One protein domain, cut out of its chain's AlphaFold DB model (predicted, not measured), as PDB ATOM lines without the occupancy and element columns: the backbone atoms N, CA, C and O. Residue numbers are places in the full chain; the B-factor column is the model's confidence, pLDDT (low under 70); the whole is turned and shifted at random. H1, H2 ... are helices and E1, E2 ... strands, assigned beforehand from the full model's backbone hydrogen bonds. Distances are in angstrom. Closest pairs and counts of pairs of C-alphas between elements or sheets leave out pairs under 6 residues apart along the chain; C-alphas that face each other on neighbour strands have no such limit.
ATOM      1  N   ASP A 162      37.608 -45.709 -61.260       83.50
ATOM      2  CA  ASP A 162      38.088 -46.386 -60.051       83.50
ATOM      3  C   ASP A 162      38.040 -45.501 -58.804       83.50
ATOM      4  O   ASP A 162      37.756 -45.999 -57.716       83.50
ATOM      5  N   TYR A 163      38.266 -44.192 -58.937       88.19
ATOM      6  CA  TYR A 163      38.255 -43.274 -57.795       88.19
ATOM      7  C   TYR A 163      36.857 -43.132 -57.183       88.19
ATOM      8  O   TYR A 163      36.735 -42.879 -55.985       88.19
ATOM      9  N   HIS A 164      35.813 -43.303 -57.997       87.38
ATOM     10  CA  HIS A 164      34.412 -43.205 -57.584       87.38
ATOM     11  C   HIS A 164      33.869 -44.507 -56.999       87.38
ATOM     12  O   HIS A 164      32.861 -44.469 -56.303       87.38
ATOM     13  N   ILE A 165      34.522 -45.639 -57.273       91.19
ATOM     14  CA  ILE A 165      34.029 -46.974 -56.910       91.19
ATOM     15  C   ILE A 165      34.858 -47.580 -55.774       91.19
ATOM     16  O   ILE A 165      34.301 -48.137 -54.832       91.19
ATOM     17  N   ARG A 166      36.189 -47.480 -55.847       96.25
ATOM     18  CA  ARG A 166      37.101 -48.112 -54.889       96.25
ATOM     19  C   ARG A 166      37.408 -47.190 -53.716       96.25
ATOM     20  O   ARG A 166      37.484 -45.964 -53.851       96.25
ATOM     21  N   THR A 167      37.622 -47.794 -52.551       97.06
ATOM     22  CA  THR A 167      37.988 -47.054 -51.342       97.06
ATOM     23  C   THR A 167      39.424 -46.546 -51.420       97.06
ATOM     24  O   THR A 167      40.267 -47.080 -52.151       97.06
ATOM     25  N   ALA A 168      39.738 -45.514 -50.634       96.38
ATOM     26  CA  ALA A 168      41.125 -45.068 -50.494       96.38
ATOM     27  C   ALA A 168      42.036 -46.186 -49.940       96.38
ATOM     28  O   ALA A 168      43.211 -46.259 -50.311       96.38
ATOM     29  N   LYS A 169      41.482 -47.076 -49.103       96.81
ATOM     30  CA  LYS A 169      42.165 -48.242 -48.525       96.81
ATOM     31  C   LYS A 169      42.496 -49.276 -49.602       96.81
ATOM     32  O   LYS A 169      43.660 -49.652 -49.732       96.81
ATOM     33  N   ASP A 170      41.535 -49.626 -50.458       96.44
ATOM     34  CA  ASP A 170      41.732 -50.585 -51.561       96.44
ATOM     35  C   ASP A 170      42.749 -50.102 -52.595       96.44
ATOM     36  O   ASP A 170      43.460 -50.899 -53.207       96.44
ATOM     37  N   LEU A 171      42.797 -48.788 -52.829       95.94
ATOM     38  CA  LEU A 171      43.749 -48.149 -53.739       95.94
ATOM     39  C   LEU A 171      45.117 -47.887 -53.086       95.94
ATOM     40  O   LEU A 171      46.031 -47.389 -53.751       95.94
ATOM     41  N   ASN A 172      45.264 -48.215 -51.796       96.00
ATOM     42  CA  ASN A 172      46.440 -47.942 -50.976       96.00
ATOM     43  C   ASN A 172      46.892 -46.469 -51.075       96.00
ATOM     44  O   ASN A 172      48.066 -46.155 -51.307       96.00
ATOM     45  N   VAL A 173      45.923 -45.554 -50.967       96.94
ATOM     46  CA  VAL A 173      46.139 -44.104 -50.928       96.94
ATOM     47  C   VAL A 173      46.054 -43.644 -49.485       96.94
ATOM     48  O   VAL A 173      44.990 -43.689 -48.875       96.94
ATOM     49  N   GLY A 174      47.181 -43.197 -48.946       96.44
ATOM     50  CA  GLY A 174      47.324 -42.873 -47.532       96.44
ATOM     51  C   GLY A 174      48.231 -43.857 -46.803       96.44
ATOM     52  O   GLY A 174      48.833 -44.749 -47.399       96.44
ATOM     53  N   THR A 175      48.347 -43.664 -45.495       97.00
ATOM     54  CA  THR A 175      49.079 -44.546 -44.582       97.00
ATOM     55  C   THR A 175      48.080 -45.305 -43.719       97.00
ATOM     56  O   THR A 175      47.351 -44.677 -42.956       97.00
ATOM     57  N   TRP A 176      48.076 -46.634 -43.825       97.00
ATOM     58  CA  TRP A 176      47.111 -47.528 -43.160       97.00
ATOM     59  C   TRP A 176      47.735 -48.405 -42.063       97.00
ATOM     60  O   TRP A 176      47.039 -49.118 -41.354       97.00
ATOM     61  N   VAL A 177      49.064 -48.373 -41.917       94.56
ATOM     62  CA  VAL A 177      49.817 -49.159 -40.927       94.56
ATOM     63  C   VAL A 177      50.910 -48.282 -40.325       94.56
ATOM     64  O   VAL A 177      51.458 -47.411 -41.003       94.56
ATOM     65  N   GLY A 178      51.240 -48.498 -39.048       93.12
ATOM     66  CA  GLY A 178      52.307 -47.754 -38.367       93.12
ATOM     67  C   GLY A 178      51.983 -46.271 -38.168       93.12
ATOM     68  O   GLY A 178      52.890 -45.433 -38.135       93.12
ATOM     69  N   ILE A 179      50.691 -45.946 -38.064       94.81
ATOM     70  CA  ILE A 179      50.197 -44.585 -37.869       94.81
ATOM     71  C   ILE A 179      50.712 -44.058 -36.529       94.81
ATOM     72  O   ILE A 179      50.551 -44.685 -35.485       94.81
ATOM     73  N   ARG A 180      51.355 -42.890 -36.565       95.44
ATOM     74  CA  ARG A 180      51.802 -42.198 -35.355       95.44
ATOM     75  C   ARG A 180      50.629 -41.427 -34.774       95.44
ATOM     76  O   ARG A 180      50.136 -40.514 -35.432       95.44
ATOM     77  N   VAL A 181      50.227 -41.794 -33.565       96.44
ATOM     78  CA  VAL A 181      49.165 -41.140 -32.797       96.44
ATOM     79  C   VAL A 181      49.726 -40.607 -31.485       96.44
ATOM     80  O   VAL A 181      50.780 -41.055 -31.032       96.44
ATOM     81  N   VAL A 182      49.015 -39.655 -30.895       97.44
ATOM     82  CA  VAL A 182      49.249 -39.157 -29.536       97.44
ATOM     83  C   VAL A 182      47.940 -39.208 -28.751       97.44
ATOM     84  O   VAL A 182      46.865 -39.335 -29.336       97.44
ATOM     85  N   PHE A 183      48.030 -39.102 -27.433       97.56
ATOM     86  CA  PHE A 183      46.882 -39.057 -26.528       97.56
ATOM     87  C   PHE A 183      46.672 -37.624 -26.004       97.56
ATOM     88  O   PHE A 183      47.618 -36.831 -26.041       97.56
ATOM     89  N   PRO A 184      45.473 -37.264 -25.508       95.50
ATOM     90  CA  PRO A 184      45.199 -35.930 -24.968       95.50
ATOM     91  C   PRO A 184      46.197 -35.482 -23.888       95.50
ATOM     92  O   PRO A 184      46.634 -34.334 -23.891       95.50
ATOM     93  N   ASP A 185      46.608 -36.412 -23.022       95.56
ATOM     94  CA  ASP A 185      47.555 -36.245 -21.913       95.56
ATOM     95  C   ASP A 185      49.033 -36.337 -22.332       95.56
ATOM     96  O   ASP A 185      49.921 -36.162 -21.500       95.56
ATOM     97  N   THR A 186      49.327 -36.605 -23.610       96.88
ATOM     98  CA  THR A 186      50.714 -36.677 -24.094       96.88
ATOM     99  C   THR A 186      51.396 -35.314 -23.925       96.88
ATOM    100  O   THR A 186      50.804 -34.303 -24.323       96.88
ATOM    101  N   PRO A 187      52.632 -35.258 -23.391       94.88
ATOM    102  CA  PRO A 187      53.402 -34.022 -23.333       94.88
ATOM    103  C   PRO A 187      53.561 -33.399 -24.721       94.88
ATOM    104  O   PRO A 187      53.861 -34.080 -25.708       94.88
ATOM    105  N   LEU A 188      53.379 -32.084 -24.816       93.12
ATOM    106  CA  LEU A 188      53.504 -31.368 -26.080       93.12
ATOM    107  C   LEU A 188      54.903 -31.539 -26.691       93.12
ATOM    108  O   LEU A 188      55.026 -31.671 -27.909       93.12
ATOM    109  N   THR A 189      55.946 -31.595 -25.867       93.19
ATOM    110  CA  THR A 189      57.331 -31.851 -26.290       93.19
ATOM    111  C   THR A 189      57.459 -33.135 -27.107       93.19
ATOM    112  O   THR A 189      58.050 -33.115 -28.187       93.19
ATOM    113  N   ASP A 190      56.824 -34.219 -26.658       94.88
ATOM    114  CA  ASP A 190      56.853 -35.520 -27.331       94.88
ATOM    115  C   ASP A 190      56.101 -35.461 -28.664       94.88
ATOM    116  O   ASP A 190      56.561 -35.979 -29.687       94.88
ATOM    117  N   CYS A 191      54.962 -34.763 -28.687       95.38
ATOM    118  CA  CYS A 191      54.201 -34.516 -29.908       95.38
ATOM    119  C   CYS A 191      55.031 -33.733 -30.945       95.38
ATOM    120  O   CYS A 191      55.137 -34.138 -32.109       95.38
ATOM    121  N   LEU A 192      55.678 -32.644 -30.524       93.81
ATOM    122  CA  LEU A 192      56.560 -31.837 -31.369       93.81
ATOM    123  C   LEU A 192      57.765 -32.647 -31.879       93.81
ATOM    124  O   LEU A 192      58.138 -32.525 -33.050       93.81
ATOM    125  N   ASP A 193      58.328 -33.525 -31.049       93.38
ATOM    126  CA  ASP A 193      59.404 -34.433 -31.443       93.38
ATOM    127  C   ASP A 193      58.965 -35.442 -32.508       93.38
ATOM    128  O   ASP A 193      59.712 -35.706 -33.459       93.38
ATOM    129  N   ILE A 194      57.743 -35.976 -32.411       94.75
ATOM    130  CA  ILE A 194      57.169 -36.828 -33.458       94.75
ATOM    131  C   ILE A 194      57.060 -36.042 -34.773       94.75
ATOM    132  O   ILE A 194      57.477 -36.536 -35.827       94.75
ATOM    133  N   LEU A 195      56.556 -34.804 -34.728       92.69
ATOM    134  CA  LEU A 195      56.401 -33.946 -35.910       92.69
ATOM    135  C   LEU A 195      57.727 -33.584 -36.591       92.69
ATOM    136  O   LEU A 195      57.756 -33.393 -37.817       92.69
ATOM    137  N   LEU A 196      58.805 -33.465 -35.814       89.56
ATOM    138  CA  LEU A 196      60.134 -33.122 -36.309       89.56
ATOM    139  C   LEU A 196      60.873 -34.350 -36.858       89.56
ATOM    140  O   LEU A 196      61.467 -34.276 -37.934       89.56
ATOM    141  N   ASN A 197      60.806 -35.481 -36.149       89.25
ATOM    142  CA  ASN A 197      61.697 -36.622 -36.381       89.25
ATOM    143  C   ASN A 197      61.043 -37.801 -37.112       89.25
ATOM    144  O   ASN A 197      61.749 -38.650 -37.653       89.25
ATOM    145  N   LYS A 198      59.706 -37.896 -37.155       88.00
ATOM    146  CA  LYS A 198      59.000 -39.029 -37.792       88.00
ATOM    147  C   LYS A 198      58.460 -38.714 -39.186       88.00
ATOM    148  O   LYS A 198      57.690 -39.492 -39.736       88.00
ATOM    149  N   GLY A 199      58.855 -37.582 -39.774       81.19
ATOM    150  CA  GLY A 199      58.498 -37.224 -41.151       81.19
ATOM    151  C   GLY A 199      57.015 -36.901 -41.365       81.19
ATOM    152  O   GLY A 199      56.586 -36.735 -42.504       81.19
ATOM    153  N   VAL A 200      56.234 -36.758 -40.293       89.62
ATOM    154  CA  VAL A 200      54.802 -36.441 -40.346       89.62
ATOM    155  C   VAL A 200      54.574 -34.952 -40.116       89.62
ATOM    156  O   VAL A 200      55.282 -34.303 -39.352       89.62
ATOM    157  N   SER A 201      53.586 -34.371 -40.793       88.81
ATOM    158  CA  SER A 201      53.270 -32.936 -40.651       88.81
ATOM    159  C   SER A 201      52.141 -32.639 -39.663       88.81
ATOM    160  O   SER A 201      51.649 -31.513 -39.610       88.81
ATOM    161  N   GLY A 202      51.687 -33.672 -38.961       92.56
ATOM    162  CA  GLY A 202      50.530 -33.683 -38.075       92.56
ATOM    163  C   GLY A 202      50.194 -35.107 -37.651       92.56
ATOM    164  O   GLY A 202      50.413 -36.031 -38.440       92.56
ATOM    165  N   VAL A 203      49.699 -35.249 -36.430       95.25
ATOM    166  CA  VAL A 203      49.424 -36.502 -35.729       95.25
ATOM    167  C   VAL A 203      47.970 -36.502 -35.240       95.25
ATOM    168  O   VAL A 203      47.508 -35.475 -34.736       95.25
ATOM    169  N   PRO A 204      47.214 -37.597 -35.416       96.12
ATOM    170  CA  PRO A 204      45.909 -37.745 -34.786       96.12
ATOM    171  C   PRO A 204      46.059 -37.814 -33.267       96.12
ATOM    172  O   PRO A 204      46.973 -38.469 -32.758       96.12
ATOM    173  N   VAL A 205      45.139 -37.158 -32.570       96.69
ATOM    174  CA  VAL A 205      44.943 -37.300 -31.129       96.69
ATOM    175  C   VAL A 205      43.814 -38.298 -30.930       96.69
ATOM    176  O   VAL A 205      42.725 -38.116 -31.480       96.69
ATOM    177  N   VAL A 206      44.086 -39.370 -30.191       96.75
ATOM    178  CA  VAL A 206      43.148 -40.481 -30.006       96.75
ATOM    179  C   VAL A 206      42.907 -40.776 -28.535       96.75
ATOM    180  O   VAL A 206      43.777 -40.564 -27.696       96.75
ATOM    181  N   GLU A 207      41.732 -41.304 -28.224       95.56
ATOM    182  CA  GLU A 207      41.449 -41.904 -26.920       95.56
ATOM    183  C   GLU A 207      42.287 -43.169 -26.695       95.56
ATOM    184  O   GLU A 207      42.509 -43.954 -27.617       95.56
ATOM    185  N   ARG A 208      42.728 -43.390 -25.451       93.81
ATOM    186  CA  ARG A 208      43.654 -44.475 -25.093       93.81
ATOM    187  C   ARG A 208      43.059 -45.870 -25.283       93.81
ATOM    188  O   ARG A 208      43.730 -46.741 -25.826       93.81
ATOM    189  N   ASP A 209      41.811 -46.060 -24.866       94.25
ATOM    190  CA  ASP A 209      41.183 -47.386 -24.838       94.25
ATOM    191  C   ASP A 209      40.503 -47.738 -26.164       94.25
ATOM    192  O   ASP A 209      40.519 -48.883 -26.611       94.25
ATOM    193  N   THR A 210      39.895 -46.743 -26.811       95.56
ATOM    194  CA  THR A 210      39.067 -46.940 -28.008       95.56
ATOM    195  C   THR A 210      39.817 -46.649 -29.303       95.56
ATOM    196  O   THR A 210      39.344 -47.036 -30.371       95.56
ATOM    197  N   PHE A 211      40.951 -45.935 -29.239       95.88
ATOM    198  CA  PHE A 211      41.631 -45.332 -30.391       95.88
ATOM    199  C   PHE A 211      40.735 -44.415 -31.233       95.88
ATOM    200  O   PHE A 211      41.063 -44.095 -32.383       95.88
ATOM    201  N   ARG A 212      39.606 -43.969 -30.665       95.94
ATOM    202  CA  ARG A 212      38.700 -43.022 -31.303       95.94
ATOM    203  C   ARG A 212      39.422 -41.705 -31.528       95.94
ATOM    204  O   ARG A 212      40.057 -41.185 -30.614       95.94
ATOM    205  N   VAL A 213      39.335 -41.174 -32.744       95.12
ATOM    206  CA  VAL A 213      39.966 -39.893 -33.075       95.12
ATOM    207  C   VAL A 213      39.170 -38.759 -32.440       95.12
ATOM    208  O   VAL A 213      37.976 -38.629 -32.703       95.12
ATOM    209  N   VAL A 214      39.839 -37.938 -31.632       93.25
ATOM    210  CA  VAL A 214      39.222 -36.808 -30.917       93.25
ATOM    211  C   VAL A 214      39.728 -35.452 -31.395       93.25
ATOM    212  O   VAL A 214      38.975 -34.484 -31.381       93.25
ATOM    213  N   ASP A 215      40.977 -35.372 -31.858       92.69
ATOM    214  CA  ASP A 215      41.542 -34.149 -32.441       92.69
ATOM    215  C   ASP A 215      42.690 -34.488 -33.417       92.69
ATOM    216  O   ASP A 215      43.035 -35.650 -33.652       92.69
ATOM    217  N   MET A 216      43.306 -33.469 -34.007       91.94
ATOM    218  CA  MET A 216      44.519 -33.568 -34.800       91.94
ATOM    219  C   MET A 216      45.463 -32.407 -34.493       91.94
ATOM    220  O   MET A 216      45.169 -31.244 -34.783       91.94
ATOM    221  N   TYR A 217      46.665 -32.758 -34.037       93.00
ATOM    222  CA  TYR A 217      47.738 -31.806 -33.794       93.00
ATOM    223  C   TYR A 217      48.684 -31.738 -34.997       93.00
ATOM    224  O   TYR A 217      49.331 -32.713 -35.376       93.00
ATOM    225  N   SER A 218      48.776 -30.585 -35.643       90.75
ATOM    226  CA  SER A 218      49.590 -30.325 -36.829       90.75
ATOM    227  C   SER A 218      50.769 -29.414 -36.520       90.75
ATOM    228  O   SER A 218      50.767 -28.683 -35.539       90.75
ATOM    229  N   ARG A 219      51.769 -29.370 -37.415       88.31
ATOM    230  CA  ARG A 219      52.872 -28.405 -37.253       88.31
ATOM    231  C   ARG A 219      52.368 -26.972 -37.119       88.31
ATOM    232  O   ARG A 219      52.974 -26.214 -36.392       88.31
ATOM    233  N   PHE A 220      51.286 -26.605 -37.809       81.62
ATOM    234  CA  PHE A 220      50.754 -25.244 -37.747       81.62
ATOM    235  C   PHE A 220      50.209 -24.886 -36.360       81.62
ATOM    236  O   PHE A 220      50.325 -23.736 -35.962       81.62
ATOM    237  N   ASP A 221      49.710 -25.871 -35.612       85.12
ATOM    238  CA  ASP A 221      49.182 -25.658 -34.261       85.12
ATOM    239  C   ASP A 221      50.304 -25.275 -33.276       85.12
ATOM    240  O   ASP A 221      50.062 -24.541 -32.322       85.12
ATOM    241  N   ALA A 222      51.559 -25.643 -33.578       82.88
ATOM    242  CA  ALA A 222      52.729 -25.215 -32.811       82.88
ATOM    243  C   ALA A 222      52.925 -23.690 -32.809       82.88
ATOM    244  O   ALA A 222      53.493 -23.156 -31.864       82.88
ATOM    245  N   VAL A 223      52.457 -22.980 -33.843       75.81
ATOM    246  CA  VAL A 223      52.575 -21.514 -33.929       75.81
ATOM    247  C   VAL A 223      51.716 -20.823 -32.868       75.81
ATOM    248  O   VAL A 223      52.140 -19.807 -32.329       75.81
ATOM    249  N   GLY A 224      50.541 -21.375 -32.545       70.44
ATOM    250  CA  GLY A 224      49.619 -20.779 -31.571       70.44
ATOM    251  C   GLY A 224      50.223 -20.676 -30.168       70.44
ATOM    252  O   GLY A 224      50.028 -19.677 -29.492       70.44
ATOM    253  N   ILE A 225      51.055 -21.647 -29.783       71.25
ATOM    254  CA  ILE A 225      51.775 -21.650 -28.497       71.25
ATOM    255  C   ILE A 225      52.754 -20.475 -28.378       71.25
ATOM    256  O   ILE A 225      53.016 -20.001 -27.280       71.25
ATOM    257  N   ALA A 226      53.286 -19.978 -29.499       62.19
ATOM    258  CA  ALA A 226      54.214 -18.847 -29.515       62.19
ATOM    259  C   ALA A 226      53.544 -17.506 -29.184       62.19
ATOM    260  O   ALA A 226      54.232 -16.559 -28.813       62.19
ATOM    261  N   MET A 227      52.226 -17.408 -29.388       61.56
ATOM    262  CA  MET A 227      51.455 -16.191 -29.120       61.56
ATOM    263  C   MET A 227      51.138 -16.013 -27.635       61.56
ATOM    264  O   MET A 227      50.693 -14.942 -27.235       61.56
ATOM    265  N   GLU A 228      51.366 -17.046 -26.827       62.97
ATOM    266  CA  GLU A 228      51.189 -16.994 -25.384       62.97
ATOM    267  C   GLU A 228      52.466 -16.448 -24.734       62.97
ATOM    268  O   GLU A 228      53.558 -16.987 -24.913       62.97
ATOM    269  N   GLU A 229      52.338 -15.379 -23.945       52.31
ATOM    270  CA  GLU A 229      53.453 -14.642 -23.322       52.31
ATOM    271  C   GLU A 229      54.220 -15.436 -22.239       52.31
ATOM    272  O   GLU A 229      55.119 -14.908 -21.583       52.31
ATOM    273  N   LYS A 230      53.894 -16.717 -22.030       52.50
ATOM    274  CA  LYS A 230      54.495 -17.546 -20.982       52.50
ATOM    275  C   LYS A 230      55.653 -18.368 -21.535       52.50
ATOM    276  O   LYS A 230      55.477 -19.252 -22.367       52.50
ATOM    277  N   ALA A 231      56.849 -18.105 -21.016       42.59
ATOM    278  CA  ALA A 231      58.076 -18.809 -21.376       42.59
ATOM    279  C   ALA A 231      58.057 -20.319 -21.035       42.59
ATOM    280  O   ALA A 231      58.866 -21.048 -21.609       42.59
ATOM    281  N   ASP A 232      57.122 -20.784 -20.199       54.88
ATOM    282  CA  ASP A 232      56.937 -22.193 -19.792       54.88
ATOM    283  C   ASP A 232      55.929 -22.957 -20.677       54.88
ATOM    284  O   ASP A 232      55.471 -24.048 -20.348       54.88
ATOM    285  N   SER A 233      55.566 -22.394 -21.833       63.56
ATOM    286  CA  SER A 233      54.451 -22.852 -22.677       63.56
ATOM    287  C   SER A 233      54.580 -24.252 -23.291       63.56
ATOM    288  O   SER A 233      53.624 -24.733 -23.901       63.56
ATOM    289  N   LEU A 234      55.727 -24.922 -23.143       78.12
ATOM    290  CA  LEU A 234      55.921 -26.300 -23.606       78.12
ATOM    291  C   LEU A 234      55.650 -27.364 -22.536       78.12
ATOM    292  O   LEU A 234      55.492 -28.529 -22.900       78.12
ATOM    293  N   GLU A 235      55.518 -26.986 -21.261       83.88
ATOM    294  CA  GLU A 235      55.143 -27.888 -20.157       83.88
ATOM    295  C   GLU A 235      53.626 -28.084 -20.075       83.88
ATOM    296  O   GLU A 235      52.990 -27.980 -19.029       83.88
ATOM    297  N   VAL A 236      53.024 -28.337 -21.230       88.31
ATOM    298  CA  VAL A 236      51.589 -28.545 -21.378       88.31
ATOM    299  C   VAL A 236      51.332 -29.851 -22.110       88.31
ATOM    300  O   VAL A 236      52.176 -30.382 -22.835       88.31
ATOM    301  N   THR A 237      50.130 -30.371 -21.933       92.56
ATOM    302  CA  THR A 237      49.626 -31.518 -22.687       92.56
ATOM    303  C   THR A 237      49.150 -31.094 -24.077       92.56
ATOM    304  O   THR A 237      48.847 -29.923 -24.334       92.56
ATOM    305  N   VAL A 238      49.034 -32.060 -24.989       93.12
ATOM    306  CA  VAL A 238      48.461 -31.841 -26.326       93.12
ATOM    307  C   VAL A 238      47.033 -31.287 -26.244       93.12
ATOM    308  O   VAL A 238      46.693 -30.389 -27.015       93.12
ATOM    309  N   GLU A 239      46.208 -31.758 -25.305       90.69
ATOM    310  CA  GLU A 239      44.849 -31.237 -25.111       90.69
ATOM    311  C   GLU A 239      44.853 -29.748 -24.740       90.69
ATOM    312  O   GLU A 239      44.128 -28.950 -25.338       90.69
ATOM    313  N   GLN A 240      45.694 -29.354 -23.780       87.88
ATOM    314  CA  GLN A 240      45.838 -27.952 -23.382       87.88
ATOM    315  C   GLN A 240      46.312 -27.093 -24.559       87.88
ATOM    316  O   GLN A 240      45.746 -26.030 -24.801       87.88
ATOM    317  N   ALA A 241      47.271 -27.589 -25.344       86.75
ATOM    318  CA  ALA A 241      47.761 -26.899 -26.532       86.75
ATOM    319  C   ALA A 241      46.689 -26.728 -27.632       86.75
ATOM    320  O   ALA A 241      46.708 -25.750 -28.379       86.75
ATOM    321  N   LEU A 242      45.740 -27.661 -27.752       85.38
ATOM    322  CA  LEU A 242      44.652 -27.591 -28.738       85.38
ATOM    323  C   LEU A 242      43.501 -26.685 -28.307       85.38
ATOM    324  O   LEU A 242      42.814 -26.129 -29.166       85.38
ATOM    325  N   LYS A 243      43.303 -26.466 -27.002       79.12
ATOM    326  CA  LYS A 243      42.300 -25.505 -26.513       79.12
ATOM    327  C   LYS A 243      42.543 -24.097 -27.071       79.12
ATOM    328  O   LYS A 243      41.575 -23.422 -27.401       79.12
ATOM    329  N   PHE A 244      43.801 -23.712 -27.305       67.12
ATOM    330  CA  PHE A 244      44.160 -22.434 -27.939       67.12
ATOM    331  C   PHE A 244      43.649 -22.297 -29.382       67.12
ATOM    332  O   PHE A 244      43.307 -21.207 -29.827       67.12
ATOM    333  N   LYS A 245      43.566 -23.411 -30.117       65.19
ATOM    334  CA  LYS A 245      43.066 -23.475 -31.499       65.19
ATOM    335  C   LYS A 245      41.538 -23.504 -31.568       65.19
ATOM    336  O   LYS A 245      40.955 -22.999 -32.522       65.19
ATOM    337  N   ASN A 246      40.902 -24.123 -30.576       57.34
ATOM    338  CA  ASN A 246      39.486 -24.484 -30.610       57.34
ATOM    339  C   ASN A 246      38.557 -23.434 -29.966       57.34
ATOM    340  O   ASN A 246      37.365 -23.704 -29.807       57.34
ATOM    341  N   LEU A 247      39.063 -22.245 -29.607       55.66
ATOM    342  CA  LEU A 247      38.238 -21.131 -29.127       55.66
ATOM    343  C   LEU A 247      37.186 -20.766 -30.192       55.66
ATOM    344  O   LEU A 247      37.514 -20.228 -31.246       55.66
ATOM    345  N   GLY A 248      35.920 -21.094 -29.922       45.19
ATOM    346  CA  GLY A 248      34.794 -20.843 -30.830       45.19
ATOM    347  C   GLY A 248      34.519 -21.930 -31.880       45.19
ATOM    348  O   GLY A 248      33.678 -21.714 -32.748       45.19
ATOM    349  N   MET A 249      35.186 -23.092 -31.818       54.84
ATOM    350  CA  MET A 249      34.924 -24.240 -32.703       54.84
ATOM    351  C   MET A 249      34.080 -25.308 -31.995       54.84
ATOM    352  O   MET A 249      34.422 -25.764 -30.899       54.84
ATOM    353  N   ASN A 250      33.005 -25.754 -32.649       53.97
ATOM    354  CA  ASN A 250      32.191 -26.879 -32.182       53.97
ATOM    355  C   ASN A 250      33.012 -28.177 -32.172       53.97
ATOM    356  O   ASN A 250      33.850 -28.396 -33.047       53.97
ATOM    357  N   GLU A 251      32.737 -29.077 -31.221       57.91
ATOM    358  CA  GLU A 251      33.494 -30.333 -31.069       57.91
ATOM    359  C   GLU A 251      33.481 -31.195 -32.341       57.91
ATOM    360  O   GLU A 251      34.492 -31.799 -32.694       57.91
ATOM    361  N   ASN A 252      32.370 -31.164 -33.079       51.88
ATOM    362  CA  ASN A 252      32.174 -31.921 -34.318       51.88
ATOM    363  C   ASN A 252      32.986 -31.397 -35.518       51.88
ATOM    364  O   ASN A 252      33.095 -32.102 -36.518       51.88
ATOM    365  N   ASP A 253      33.563 -30.193 -35.437       60.16
ATOM    366  CA  ASP A 253      34.394 -29.612 -36.500       60.16
ATOM    367  C   ASP A 253      35.899 -29.692 -36.210       60.16
ATOM    368  O   ASP A 253      36.712 -29.327 -37.066       60.16
ATOM    369  N   ARG A 254      36.287 -30.216 -35.037       69.44
ATOM    370  CA  ARG A 254      37.694 -30.318 -34.611       69.44
ATOM    371  C   ARG A 254      38.502 -31.283 -35.480       69.44
ATOM    372  O   ARG A 254      39.674 -31.033 -35.766       69.44
ATOM    373  N   VAL A 255      37.870 -32.353 -35.966       79.50
ATOM    374  CA  VAL A 255      38.505 -33.364 -36.824       79.50
ATOM    375  C   VAL A 255      37.726 -33.537 -38.109       79.50
ATOM    376  O   VAL A 255      36.542 -33.851 -38.106       79.50
ATOM    377  N   VAL A 256      38.430 -33.425 -39.231       88.69
ATOM    378  CA  VAL A 256      37.878 -33.811 -40.528       88.69
ATOM    379  C   VAL A 256      38.269 -35.261 -40.812       88.69
ATOM    380  O   VAL A 256      39.447 -35.577 -41.018       88.69
ATOM    381  N   SER A 257      37.273 -36.141 -40.810       93.94
ATOM    382  CA  SER A 257      37.429 -37.581 -41.021       93.94
ATOM    383  C   SER A 257      36.552 -38.108 -42.156       93.94
ATOM    384  O   SER A 257      35.576 -37.479 -42.558       93.94
ATOM    385  N   VAL A 258      36.903 -39.294 -42.643       96.44
ATOM    386  CA  VAL A 258      36.115 -40.120 -43.573       96.44
ATOM    387  C   VAL A 258      36.071 -41.551 -43.049       96.44
ATOM    388  O   VAL A 258      36.906 -41.924 -42.223       96.44
ATOM    389  N   ARG A 259      35.119 -42.365 -43.502       97.50
ATOM    390  CA  ARG A 259      35.124 -43.797 -43.183       97.50
ATOM    391  C   ARG A 259      36.226 -44.503 -43.964       97.50
ATOM    392  O   ARG A 259      36.552 -44.113 -45.082       97.50
ATOM    393  N   ASP A 260      36.786 -45.569 -43.405       96.38
ATOM    394  CA  ASP A 260      37.747 -46.418 -44.117       96.38
ATOM    395  C   ASP A 260      37.118 -47.158 -45.314       96.38
ATOM    396  O   ASP A 260      37.825 -47.553 -46.240       96.38
ATOM    397  N   THR A 261      35.787 -47.250 -45.327       96.88
ATOM    398  CA  THR A 261      34.965 -47.740 -46.439       96.88
ATOM    399  C   THR A 261      34.563 -46.660 -47.451       96.88
ATOM    400  O   THR A 261      33.884 -46.978 -48.425       96.88
ATOM    401  N   ASP A 262      34.902 -45.385 -47.228       97.38
ATOM    402  CA  ASP A 262      34.554 -44.320 -48.172       97.38
ATOM    403  C   ASP A 262      35.444 -44.379 -49.424       97.38
ATOM    404  O   ASP A 262      36.629 -44.733 -49.387       97.38
ATOM    405  N   THR A 263      34.863 -43.990 -50.559       97.50
ATOM    406  CA  THR A 263      35.563 -43.954 -51.847       97.50
ATOM    407  C   THR A 263      36.689 -42.923 -51.837       97.50
ATOM    408  O   THR A 263      36.634 -41.912 -51.123       97.50
ATOM    409  N   LEU A 264      37.716 -43.132 -52.666       96.62
ATOM    410  CA  LEU A 264      38.778 -42.134 -52.814       96.62
ATOM    411  C   LEU A 264      38.210 -40.780 -53.274       96.62
ATOM    412  O   LEU A 264      38.653 -39.735 -52.798       96.62
ATOM    413  N   TRP A 265      37.194 -40.786 -54.136       95.44
ATOM    414  CA  TRP A 265      36.504 -39.574 -54.567       95.44
ATOM    415  C   TRP A 265      35.868 -38.818 -53.398       95.44
ATOM    416  O   TRP A 265      36.046 -37.600 -53.289       95.44
ATOM    417  N   LYS A 266      35.198 -39.520 -52.473       96.19
ATOM    418  CA  LYS A 266      34.642 -38.895 -51.265       96.19
ATOM    419  C   LYS A 266      35.748 -38.263 -50.419       96.19
ATOM    420  O   LYS A 266      35.604 -37.113 -50.008       96.19
ATOM    421  N   ALA A 267      36.872 -38.953 -50.227       96.94
ATOM    422  CA  ALA A 267      38.021 -38.404 -49.507       96.94
ATOM    423  C   ALA A 267      38.599 -37.146 -50.186       96.94
ATOM    424  O   ALA A 267      38.863 -36.146 -49.517       96.94
ATOM    425  N   ILE A 268      38.750 -37.145 -51.516       95.88
ATOM    426  CA  ILE A 268      39.208 -35.970 -52.279       95.88
ATOM    427  C   ILE A 268      38.234 -34.797 -52.122       95.88
ATOM    428  O   ILE A 268      38.670 -33.680 -51.841       95.88
ATOM    429  N   THR A 269      36.933 -35.059 -52.254       94.75
ATOM    430  CA  THR A 269      35.871 -34.055 -52.093       94.75
ATOM    431  C   THR A 269      35.984 -33.374 -50.729       94.75
ATOM    432  O   THR A 269      36.115 -32.154 -50.648       94.75
ATOM    433  N   VAL A 270      36.073 -34.165 -49.653       95.56
ATOM    434  CA  VAL A 270      36.192 -33.644 -48.284       95.56
ATOM    435  C   VAL A 270      37.497 -32.859 -48.083       95.56
ATOM    436  O   VAL A 270      37.468 -31.790 -47.475       95.56
ATOM    437  N   LEU A 271      38.639 -33.321 -48.617       94.69
ATOM    438  CA  LEU A 271      39.913 -32.580 -48.560       94.69
ATOM    439  C   LEU A 271      39.796 -31.179 -49.179       94.69
ATOM    440  O   LEU A 271      40.332 -30.212 -48.630       94.69
ATOM    441  N   VAL A 272      39.126 -31.076 -50.331       92.38
ATOM    442  CA  VAL A 272      38.990 -29.819 -51.073       92.38
ATOM    443  C   VAL A 272      37.982 -28.890 -50.402       92.38
ATOM    444  O   VAL A 272      38.339 -27.745 -50.114       92.38
ATOM    445  N   GLU A 273      36.777 -29.380 -50.108       90.94
ATOM    446  CA  GLU A 273      35.675 -28.594 -49.535       90.94
ATOM    447  C   GLU A 273      35.986 -28.118 -48.117       90.94
ATOM    448  O   GLU A 273      35.858 -26.936 -47.808       90.94
ATOM    449  N   ARG A 274      36.495 -29.012 -47.257       89.69
ATOM    450  CA  ARG A 274      36.890 -28.659 -45.882       89.69
ATOM    451  C   ARG A 274      38.248 -27.965 -45.824       89.69
ATOM    452  O   ARG A 274      38.688 -27.550 -44.756       89.69
ATOM    453  N   ASN A 275      38.927 -27.816 -46.964       87.94
ATOM    454  CA  ASN A 275      40.163 -27.050 -47.111       87.94
ATOM    455  C   ASN A 275      41.323 -27.549 -46.213       87.94
ATOM    456  O   ASN A 275      42.251 -26.787 -45.895       87.94
ATOM    457  N   VAL A 276      41.309 -28.834 -45.843       89.81
ATOM    458  CA  VAL A 276      42.271 -29.474 -44.935       89.81
ATOM    459  C   VAL A 276      43.428 -30.144 -45.677       89.81
ATOM    460  O   VAL A 276      43.409 -30.360 -46.884       89.81
ATOM    461  N   HIS A 277      44.514 -30.421 -44.950       90.44
ATOM    462  CA  HIS A 277      45.728 -31.017 -45.526       90.44
ATOM    463  C   HIS A 277      45.767 -32.543 -45.440       90.44
ATOM    464  O   HIS A 277      46.620 -33.170 -46.074       90.44
ATOM    465  N   ARG A 278      44.901 -33.115 -44.607       93.62
ATOM    466  CA  ARG A 278      44.771 -34.550 -44.414       93.62
ATOM    467  C   ARG A 278      43.421 -34.889 -43.804       93.62
ATOM    468  O   ARG A 278      42.788 -34.010 -43.223       93.62
ATOM    469  N   LEU A 279      43.065 -36.159 -43.898       95.69
ATOM    470  CA  LEU A 279      41.895 -36.764 -43.281       95.69
ATOM    471  C   LEU A 279      42.324 -37.925 -42.396       95.69
ATOM    472  O   LEU A 279      43.264 -38.649 -42.739       95.69
ATOM    473  N   CYS A 280      41.601 -38.116 -41.298       96.94
ATOM    474  CA  CYS A 280      41.623 -39.376 -40.566       96.94
ATOM    475  C   CYS A 280      40.596 -40.319 -41.199       96.94
ATOM    476  O   CYS A 280      39.417 -39.979 -41.265       96.94
ATOM    477  N   ALA A 281      41.035 -41.478 -41.681       97.62
ATOM    478  CA  ALA A 281      40.141 -42.562 -42.061       97.62
ATOM    479  C   ALA A 281      39.829 -43.382 -40.807       97.62
ATOM    480  O   ALA A 281      40.754 -43.827 -40.123       97.62
ATOM    481  N   VAL A 282      38.548 -43.542 -40.487       97.31
ATOM    482  CA  VAL A 282      38.087 -44.190 -39.254       97.31
ATOM    483  C   VAL A 282      37.153 -45.358 -39.550       97.31
ATOM    484  O   VAL A 282      36.413 -45.328 -40.533       97.31
ATOM    485  N   ASN A 283      37.161 -46.376 -38.693       96.69
ATOM    486  CA  ASN A 283      36.201 -47.476 -38.787       96.69
ATOM    487  C   ASN A 283      34.822 -47.091 -38.216       96.69
ATOM    488  O   ASN A 283      34.595 -45.972 -37.750       96.69
ATOM    489  N   ALA A 284      33.889 -48.047 -38.198       95.44
ATOM    490  CA  ALA A 284      32.528 -47.851 -37.689       95.44
ATOM    491  C   ALA A 284      32.450 -47.404 -36.213       95.44
ATOM    492  O   ALA A 284      31.463 -46.787 -35.822       95.44
ATOM    493  N   LYS A 285      33.476 -47.692 -35.400       95.06
ATOM    494  CA  LYS A 285      33.566 -47.269 -33.991       95.06
ATOM    495  C   LYS A 285      34.259 -45.907 -33.822       95.06
ATOM    496  O   LYS A 285      34.429 -45.447 -32.699       95.06
ATOM    497  N   GLY A 286      34.673 -45.268 -34.919       94.44
ATOM    498  CA  GLY A 286      35.414 -44.006 -34.914       94.44
ATOM    499  C   GLY A 286      36.906 -44.154 -34.606       94.44
ATOM    500  O   GLY A 286      37.596 -43.142 -34.472       94.44
ATOM    501  N   ALA A 287      37.414 -45.387 -34.496       97.06
ATOM    502  CA  ALA A 287      38.830 -45.628 -34.256       97.06
ATOM    503  C   ALA A 287      39.654 -45.399 -35.528       97.06
ATOM    504  O   ALA A 287      39.182 -45.669 -36.635       97.06
ATOM    505  N   ILE A 288      40.873 -44.881 -35.365       97.50
ATOM    506  CA  ILE A 288      41.773 -44.569 -36.482       97.50
ATOM    507  C   ILE A 288      42.197 -45.835 -37.241       97.50
ATOM    508  O   ILE A 288      42.763 -46.761 -36.671       97.50
ATOM    509  N   GLU A 289      41.979 -45.834 -38.553       97.75
ATOM    510  CA  GLU A 289      42.403 -46.894 -39.482       97.75
ATOM    511  C   GLU A 289      43.461 -46.393 -40.470       97.75
ATOM    512  O   GLU A 289      44.291 -47.163 -40.948       97.75
ATOM    513  N   GLY A 290      43.436 -45.100 -40.807       97.12
ATOM    514  CA  GLY A 290      44.302 -44.536 -41.836       97.12
ATOM    515  C   GLY A 290      44.469 -43.026 -41.756       97.12
ATOM    516  O   GLY A 290      43.649 -42.314 -41.182       97.12
ATOM    517  N   ILE A 291      45.525 -42.511 -42.382       97.12
ATOM    518  CA  ILE A 291      45.689 -41.080 -42.661       97.12
ATOM    519  C   ILE A 291      45.836 -40.892 -44.164       97.12
ATOM    520  O   ILE A 291      46.735 -41.466 -44.777       97.12
ATOM    521  N   ILE A 292      45.008 -40.026 -44.740       97.50
ATOM    522  CA  ILE A 292      45.057 -39.667 -46.160       97.50
ATOM    523  C   ILE A 292      45.514 -38.216 -46.255       97.50
ATOM    524  O   ILE A 292      44.801 -37.311 -45.827       97.50
ATOM    525  N   SER A 293      46.708 -37.969 -46.791       95.75
ATOM    526  CA  SER A 293      47.246 -36.617 -46.978       95.75
ATOM    527  C   SER A 293      47.101 -36.117 -48.417       95.75
ATOM    528  O   SER A 293      47.006 -36.896 -49.365       95.75
ATOM    529  N   LEU A 294      47.173 -34.795 -48.608       96.00
ATOM    530  CA  LEU A 294      47.229 -34.204 -49.950       96.00
ATOM    531  C   LEU A 294      48.389 -34.759 -50.796       96.00
ATOM    532  O   LEU A 294      48.248 -34.889 -52.008       96.00
ATOM    533  N   SER A 295      49.534 -35.075 -50.181       95.56
ATOM    534  CA  SER A 295      50.660 -35.685 -50.897       95.56
ATOM    535  C   SER A 295      50.339 -37.093 -51.383       95.56
ATOM    536  O   SER A 295      50.734 -37.429 -52.493       95.56
ATOM    537  N   ASP A 296      49.592 -37.890 -50.615       96.50
ATOM    538  CA  ASP A 296      49.208 -39.248 -51.026       96.50
ATOM    539  C   ASP A 296      48.285 -39.206 -52.243       96.50
ATOM    540  O   ASP A 296      48.509 -39.917 -53.224       96.50
ATOM    541  N   VAL A 297      47.301 -38.302 -52.205       96.50
ATOM    542  CA  VAL A 297      46.354 -38.071 -53.299       96.50
ATOM    543  C   VAL A 297      47.073 -37.593 -54.559       96.50
ATOM    544  O   VAL A 297      46.915 -38.197 -55.616       96.50
ATOM    545  N   ILE A 298      47.915 -36.557 -54.469       95.25
ATOM    546  CA  ILE A 298      48.675 -36.058 -55.629       95.25
ATOM    547  C   ILE A 298      49.636 -37.119 -56.165       95.25
ATOM    548  O   ILE A 298      49.772 -37.273 -57.381       95.25
ATOM    549  N   ASN A 299      50.284 -37.882 -55.286       95.00
ATOM    550  CA  ASN A 299      51.178 -38.947 -55.712       95.00
ATOM    551  C   ASN A 299      50.417 -40.032 -56.489       95.00
ATOM    552  O   ASN A 299      50.882 -40.475 -57.535       95.00
ATOM    553  N   HIS A 300      49.231 -40.422 -56.018       94.88
ATOM    554  CA  HIS A 300      48.396 -41.417 -56.687       94.88
ATOM    555  C   HIS A 300      47.788 -40.907 -58.000       94.88
ATOM    556  O   HIS A 300      47.831 -41.617 -58.995       94.88
ATOM    557  N   MET A 301      47.257 -39.683 -58.025       91.94
ATOM    558  CA  MET A 301      46.538 -39.154 -59.189       91.94
ATOM    559  C   MET A 301      47.457 -38.615 -60.290       91.94
ATOM    560  O   MET A 301      47.063 -38.590 -61.451       91.94
ATOM    561  N   VAL A 302      48.652 -38.136 -59.931       91.44
ATOM    562  CA  VAL A 302      49.519 -37.371 -60.844       91.44
ATOM    563  C   VAL A 302      50.878 -38.032 -61.008       91.44
ATOM    564  O   VAL A 302      51.288 -38.342 -62.123       91.44
ATOM    565  N   VAL A 303      51.593 -38.250 -59.904       92.44
ATOM    566  CA  VAL A 303      53.013 -38.631 -59.963       92.44
ATOM    567  C   VAL A 303      53.187 -40.077 -60.424       92.44
ATOM    568  O   VAL A 303      53.973 -40.313 -61.339       92.44
TER     569      VAL A 303
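AT A GLANCE: This is residues 162 to 303 of the 359 residues of the protein "CBS domain protein" of Oesophagostomum dentatum (UniProt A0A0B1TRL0). Two small sheets, partly face to face as a sandwich, make the middle of this domain: the hairpin E1 E2 and the sheet E3 E4 E5, with helices on the far side of each. H5 covers the far face of E3 E4 E5, with H1 beyond it, while H2 and H4 pack on E1 E2; residues 166 to 187 run from one half to the other. The printed part has 142 residues, in the order H1 H2 E1 E2 H3 H4 E3 H5 E4 E5 H6; the class is mixed, with under half of the residues in named elements. The sheet E3 E4 E5, in that order, is mixed and E1 E2 is antiparallel. The whole is compact, with a radius of gyration of the C-alphas of 15.4 A, and elongated, spanning 51 by 33 by 30 A.

HOW THE PARTS SIT: Begin at H1, residues 162 to 165, which touches H5, residues 264 to 273; their closest C-alphas, of Tyr 163 and Leu 264, are 5.1 A apart. Next find H2, residues 188 to 197, whose C-alpha 195 is 6.3 A from C-alpha 202 of E1, residues 202 to 206. E1 and E2, residues 213 to 218, form an antiparallel hairpin, with N 203 and O 217 at 2.8 A. H3, residues 221 to 225, and H4, residues 238 to 243, only just touch, with 3 pairs of C-alphas within 8 A; the closest are Ile 225 and Ala 241, 6.9 A apart. E3, residues 257 to 259, is parallel to E4, residues 278 to 282, with N 258 and O 280 at 2.9 A. E3, H5 and E4 form a strand-helix-strand unit, two parallel neighbour strands with a helix between, and its crossover is right-handed. H5 makes two layers with the sheet, its height over it 9.1 A; it is over E4, slantwise at 47 degrees on the local plane. E4 and E5, residues 288 to 293, form an antiparallel hairpin, with N 279 and O 292 at 2.8 A. H6, residues 294 to 303, only grazes this sheet. Every O i to N i+4 pair is within hydrogen-bond range in H2, H4, H5 and H6; H3 has 0 of 1, but 1 of 2 O i to N i+3 pairs, and H1 is too short for an O i to N i+4 pair.

IN THESE COORDINATES: Find C-alpha 162 at (38.088, -46.386, -60.051), where H1 begins. H2 runs 14.2 A from C-alpha 188 at (53.504, -31.368, -26.080). E2 is 14.1 A long, and H5 and E5 are 14.3 A each. H6 runs 12.4 A to C-alpha 303 at (53.013, -38.631, -59.963).

THE WHOLE: The C-alphas of Asp 162 and Ala 231 are the two farthest apart, at 51.5 A. The printed part has no cut. The links H1 to H2, H3 to H4 and H4 to E3 are long. Look for low confidence, pLDDT under 70, in residues 226 to 233 and 244 to 254; the mean of the printed part is 88.0.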